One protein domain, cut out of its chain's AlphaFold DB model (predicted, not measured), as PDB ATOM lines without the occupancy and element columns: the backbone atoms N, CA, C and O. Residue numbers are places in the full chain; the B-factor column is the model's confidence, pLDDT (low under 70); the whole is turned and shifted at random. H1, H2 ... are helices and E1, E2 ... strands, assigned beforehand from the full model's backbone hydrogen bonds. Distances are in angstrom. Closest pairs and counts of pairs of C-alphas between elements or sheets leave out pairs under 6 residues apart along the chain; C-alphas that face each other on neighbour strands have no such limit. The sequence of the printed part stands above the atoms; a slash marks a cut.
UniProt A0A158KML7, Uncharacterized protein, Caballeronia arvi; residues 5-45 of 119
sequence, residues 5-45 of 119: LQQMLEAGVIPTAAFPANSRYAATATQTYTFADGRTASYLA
ATOM      1  N   LEU A   5     -30.511  13.189 -56.173       71.75
ATOM      2  CA  LEU A   5     -30.033  13.066 -54.787       71.75
ATOM      3  C   LEU A   5     -29.079  11.884 -54.619       71.75
ATOM      4  O   LEU A   5     -28.077  11.988 -53.919       71.75
ATOM      5  N   GLN A   6     -29.361  10.770 -55.293       71.81
ATOM      6  CA  GLN A   6     -28.499   9.595 -55.264       71.81
ATOM      7  C   GLN A   6     -27.163   9.871 -55.962       71.81
ATOM      8  O   GLN A   6     -26.125   9.443 -55.473       71.81
ATOM      9  N   GLN A   7     -27.169  10.649 -57.047       78.25
ATOM     10  CA  GLN A   7     -25.938  11.098 -57.703       78.25
ATOM     11  C   GLN A   7     -25.124  12.049 -56.816       78.25
ATOM     12  O   GLN A   7     -23.906  11.928 -56.761       78.25
ATOM     13  N   MET A   8     -25.775  12.956 -56.083       69.50
ATOM     14  CA  MET A   8     -25.099  13.857 -55.140       69.50
ATOM     15  C   MET A   8     -24.532  13.112 -53.923       69.50
ATOM     16  O   MET A   8     -23.463  13.470 -53.432       69.50
ATOM     17  N   LEU A   9     -25.213  12.061 -53.458       66.62
ATOM     18  CA  LEU A   9     -24.726  11.184 -52.393       66.62
ATOM     19  C   LEU A   9     -23.522  10.352 -52.858       66.62
ATOM     20  O   LEU A   9     -22.506  10.309 -52.174       66.62
ATOM     21  N   GLU A  10     -23.608   9.746 -54.050       67.88
ATOM     22  CA  GLU A  10     -22.503   9.007 -54.685       67.88
ATOM     23  C   GLU A  10     -21.288   9.916 -54.953       67.88
ATOM     24  O   GLU A  10     -20.148   9.484 -54.795       67.88
ATOM     25  N   ALA A  11     -21.522  11.185 -55.301       69.06
ATOM     26  CA  ALA A  11     -20.484  12.197 -55.498       69.06
ATOM     27  C   ALA A  11     -19.912  12.778 -54.187       69.06
ATOM     28  O   ALA A  11     -19.028  13.630 -54.242       69.06
ATOM     29  N   GLY A  12     -20.411  12.364 -53.012       59.25
ATOM     30  CA  GLY A  12     -19.961  12.875 -51.710       59.25
ATOM     31  C   GLY A  12     -20.353  14.332 -51.427       59.25
ATOM     32  O   GLY A  12     -19.832  14.938 -50.495       59.25
ATOM     33  N   VAL A  13     -21.265  14.901 -52.224       64.81
ATOM     34  CA  VAL A  13     -21.780  16.274 -52.067       64.81
ATOM     35  C   VAL A  13     -22.731  16.363 -50.871       64.81
ATOM     36  O   VAL A  13     -22.815  17.402 -50.220       64.81
ATOM     37  N   ILE A  14     -23.425  15.264 -50.554       56.75
ATOM     38  CA  ILE A  14     -24.263  15.134 -49.358       56.75
ATOM     39  C   ILE A  14     -23.542  14.205 -48.368       56.75
ATOM     40  O   ILE A  14     -23.256  13.062 -48.727       56.75
ATOM     41  N   PRO A  15     -23.247  14.644 -47.131       57.22
ATOM     42  CA  PRO A  15     -22.626  13.783 -46.130       57.22
ATOM     43  C   PRO A  15     -23.543  12.599 -45.792       57.22
ATOM     44  O   PRO A  15     -24.670  12.787 -45.344       57.22
ATOM     45  N   THR A  16     -23.054  11.370 -45.963       60.22
ATOM     46  CA  THR A  16     -23.765  10.137 -45.567       60.22
ATOM     47  C   THR A  16     -23.802   9.925 -44.051       60.22
ATOM     48  O   THR A  16     -24.572   9.099 -43.569       60.22
ATOM     49  N   ALA A  17     -22.977  10.654 -43.292       62.78
ATOM     50  CA  ALA A  17     -22.927  10.606 -41.835       62.78
ATOM     51  C   ALA A  17     -23.212  11.997 -41.251       62.78
ATOM     52  O   ALA A  17     -22.446  12.938 -41.459       62.78
ATOM     53  N   ALA A  18     -24.307  12.115 -40.500       74.94
ATOM     54  CA  ALA A  18     -24.604  13.294 -39.696       74.94
ATOM     55  C   ALA A  18     -23.996  13.101 -38.303       74.94
ATOM     56  O   ALA A  18     -24.523  12.353 -37.479       74.94
ATOM     57  N   PHE A  19     -22.863  13.746 -38.038       87.75
ATOM     58  CA  PHE A  19     -22.326  13.807 -36.681       87.75
ATOM     59  C   PHE A  19     -23.032  14.914 -35.888       87.75
ATOM     60  O   PHE A  19     -23.338  15.965 -36.455       87.75
ATOM     61  N   PRO A  20     -23.248  14.730 -34.573       90.94
ATOM     62  CA  PRO A  20     -23.697  15.810 -33.701       90.94
ATOM     63  C   PRO A  20     -22.766  17.026 -33.787       90.94
ATOM     64  O   PRO A  20     -21.561  16.870 -33.981       90.94
ATOM     65  N   ALA A  21     -23.299  18.232 -33.583       90.06
ATOM     66  CA  ALA A  21     -22.533  19.477 -33.719       90.06
ATOM     67  C   ALA A  21     -21.315  19.578 -32.771       90.06
ATOM     68  O   ALA A  21     -20.344  20.264 -33.080       90.06
ATOM     69  N   ASN A  22     -21.347  18.886 -31.630       93.00
ATOM     70  CA  ASN A  22     -20.251  18.814 -30.658       93.00
ATOM     71  C   ASN A  22     -19.224  17.704 -30.964       93.00
ATOM     72  O   ASN A  22     -18.211  17.595 -30.271       93.00
ATOM     73  N   SER A  23     -19.441  16.890 -32.000       93.56
ATOM     74  CA  SER A  23     -18.505  15.846 -32.416       93.56
ATOM     75  C   SER A  23     -17.206  16.439 -32.959       93.56
ATOM     76  O   SER A  23     -17.221  17.388 -33.746       93.56
ATOM     77  N   ARG A  24     -16.077  15.782 -32.658       92.75
ATOM     78  CA  ARG A  24     -14.763  16.073 -33.265       92.75
ATOM     79  C   ARG A  24     -14.802  16.068 -34.798       92.75
ATOM     80  O   ARG A  24     -13.986  16.727 -35.438       92.75
ATOM     81  N   TYR A  25     -15.733  15.308 -35.375       92.06
ATOM     82  CA  TYR A  25     -15.844  15.066 -36.812       92.06
ATOM     83  C   TYR A  25     -17.019  15.796 -37.475       92.06
ATOM     84  O   TYR A  25     -17.261  15.581 -38.658       92.06
ATOM     85  N   ALA A  26     -17.716  16.691 -36.760       90.50
ATOM     86  CA  ALA A  26     -18.890  17.410 -37.274       90.50
ATOM     87  C   ALA A  26     -18.640  18.151 -38.598       90.50
ATOM     88  O   ALA A  26     -19.491  18.144 -39.481       90.50
ATOM     89  N   ALA A  27     -17.455  18.745 -38.755       86.44
ATOM     90  CA  ALA A  27     -17.050  19.469 -39.961       86.44
ATOM     91  C   ALA A  27     -16.124  18.653 -40.890       86.44
ATOM     92  O   ALA A  27     -15.508  19.211 -41.795       86.44
ATOM     93  N   THR A  28     -15.956  17.347 -40.650       89.62
ATOM     94  CA  THR A  28     -15.056  16.503 -41.450       89.62
ATOM     95  C   THR A  28     -15.818  15.844 -42.594       89.62
ATOM     96  O   THR A  28     -16.792  15.130 -42.372       89.62
ATOM     97  N   ALA A  29     -15.356  16.055 -43.829       86.75
ATOM     98  CA  ALA A  29     -15.965  15.444 -45.005       86.75
ATOM     99  C   ALA A  29     -15.889  13.908 -44.948       86.75
ATOM    100  O   ALA A  29     -14.861  13.345 -44.567       86.75
ATOM    101  N   THR A  30     -16.958  13.233 -45.375       87.50
ATOM    102  CA  THR A  30     -16.937  11.787 -45.641       87.50
ATOM    103  C   THR A  30     -16.543  11.563 -47.099       87.50
ATOM    104  O   THR A  30     -17.112  12.178 -47.994       87.50
ATOM    105  N   GLN A  31     -15.560  10.702 -47.337       87.75
ATOM    106  CA  GLN A  31     -15.063  10.319 -48.656       87.75
ATOM    107  C   GLN A  31     -15.262   8.819 -48.883       87.75
ATOM    108  O   GLN A  31     -15.447   8.059 -47.933       87.75
ATOM    109  N   THR A  32     -15.190   8.385 -50.140       90.69
ATOM    110  CA  THR A  32     -15.316   6.975 -50.523       90.69
ATOM    111  C   THR A  32     -14.041   6.518 -51.215       90.69
ATOM    112  O   THR A  32     -13.571   7.159 -52.152       90.69
ATOM    113  N   TYR A  33     -13.477   5.403 -50.759       90.69
ATOM    114  CA  TYR A  33     -12.377   4.716 -51.425       90.69
ATOM    115  C   TYR A  33     -12.925   3.513 -52.191       90.69
ATOM    116  O   TYR A  33     -13.694   2.736 -51.627       90.69
ATOM    117  N   THR A  34     -12.531   3.354 -53.456       95.06
ATOM    118  CA  THR A  34     -12.886   2.186 -54.278       95.06
ATOM    119  C   THR A  34     -11.665   1.281 -54.397       95.06
ATOM    120  O   THR A  34     -10.617   1.708 -54.876       95.06
ATOM    121  N   PHE A  35     -11.790   0.042 -53.929       95.62
ATOM    122  CA  PHE A  35     -10.742  -0.969 -54.001       95.62
ATOM    123  C   PHE A  35     -10.642  -1.548 -55.419       95.62
ATOM    124  O   PHE A  35     -11.584  -1.476 -56.207       95.62
ATOM    125  N   ALA A  36      -9.506  -2.174 -55.735       97.31
ATOM    126  CA  ALA A  36      -9.269  -2.781 -57.049       97.31
ATOM    127  C   ALA A  36     -10.265  -3.907 -57.400       97.31
ATOM    128  O   ALA A  36     -10.503  -4.172 -58.573       97.31
ATOM    129  N   ASP A  37     -10.866  -4.547 -56.393       96.50
ATOM    130  CA  ASP A  37     -11.899  -5.579 -56.543       96.50
ATOM    131  C   ASP A  37     -13.328  -5.010 -56.687       96.50
ATOM    132  O   ASP A  37     -14.299  -5.764 -56.704       96.50
ATOM    133  N   GLY A  38     -13.469  -3.683 -56.778       94.12
ATOM    134  CA  GLY A  38     -14.747  -2.990 -56.935       94.12
ATOM    135  C   GLY A  38     -15.514  -2.745 -55.634       94.12
ATOM    136  O   GLY A  38     -16.548  -2.077 -55.667       94.12
ATOM    137  N   ARG A  39     -15.032  -3.224 -54.476       95.00
ATOM    138  CA  ARG A  39     -15.622  -2.851 -53.180       95.00
ATOM    139  C   ARG A  39     -15.412  -1.365 -52.907       95.00
ATOM    140  O   ARG A  39     -14.443  -0.765 -53.371       95.00
ATOM    141  N   THR A  40     -16.279  -0.779 -52.088       92.12
ATOM    142  CA  THR A  40     -16.139   0.605 -51.620       92.12
ATOM    143  C   THR A  40     -16.114   0.675 -50.096       92.12
ATOM    144  O   THR A  40     -16.722  -0.149 -49.414       92.12
ATOM    145  N   ALA A  41     -15.394   1.656 -49.551       90.69
ATOM    146  CA  ALA A  41     -15.421   1.988 -48.130       90.69
ATOM    147  C   ALA A  41     -15.550   3.498 -47.932       90.69
ATOM    148  O   ALA A  41     -14.770   4.273 -48.489       90.69
ATOM    149  N   SER A  42     -16.512   3.906 -47.106       89.62
ATOM    150  CA  SER A  42     -16.618   5.281 -46.624       89.62
ATOM    151  C   SER A  42     -15.627   5.530 -45.490       89.62
ATOM    152  O   SER A  42     -15.474   4.702 -44.594       89.62
ATOM    153  N   TYR A  43     -14.969   6.681 -45.511       90.25
ATOM    154  CA  TYR A  43     -14.011   7.099 -44.495       90.25
ATOM    155  C   TYR A  43     -14.063   8.614 -44.292       90.25
ATOM    156  O   TYR A  43     -14.545   9.353 -45.147       90.25
ATOM    157  N   LEU A  44     -13.573   9.095 -43.152       90.62
ATOM    158  CA  LEU A  44     -13.462  10.531 -42.903       90.62
ATOM    159  C   LEU A  44     -12.182  11.089 -43.517       90.62
ATOM    160  O   LEU A  44     -11.113  10.490 -43.398       90.62
ATOM    161  N   ALA A  45     -12.288  12.264 -44.133       91.56
ATOM    162  CA  ALA A  45     -11.142  13.016 -44.616       91.56
ATOM    163  C   ALA A  45     -10.134  13.264 -43.482       91.56
ATOM    164  O   ALA A  45     -10.484  13.354 -42.301       91.56
TER     165      ALA A  45
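Overview. This is residues 5 to 45 of the 119 residues of an uncharacterized protein of Caballeronia arvi (UniProt A0A158KML7). This domain has little regular structure: a two-stranded hairpin, E1 and E2, with a long loop that folds back near residue 22 to reach it, and one short helix, H1, at the loop's other end. The loop's bend and the hairpin's turn make the two ends of the long axis. The 41 printed residues run H1, E1, E2, an antiparallel sheet and mixed class, with 16 in named elements. The whole is loose, radius of gyration of the C-alphas 11.5 A, and flat, 36 by 21 by 10 A.

Arrangement. Look first at E1, residues 30 to 34, and E2, residues 40 to 44, an antiparallel hairpin at 150 degrees. N 31 and O 43 are within hydrogen-bond range at 2.8 A. H1, residues 5 to 10, is apart from E2; its O i to N i+4 pairs are within range.

Along the chain. Find C-alpha 30 at (-16.937, 11.787, -45.641); E1 runs 13.5 A, as does E2, ending at C-alpha 44, (-13.462, 10.531, -42.903). H1 spans 8.6 A.

Size, cuts and confidence. The farthest C-alphas, Asn 22 and Asp 37, are 36.5 A apart. The printed part has no cut; H1 to E1 is a long link. Residues 8 to 17 have pLDDT under 70.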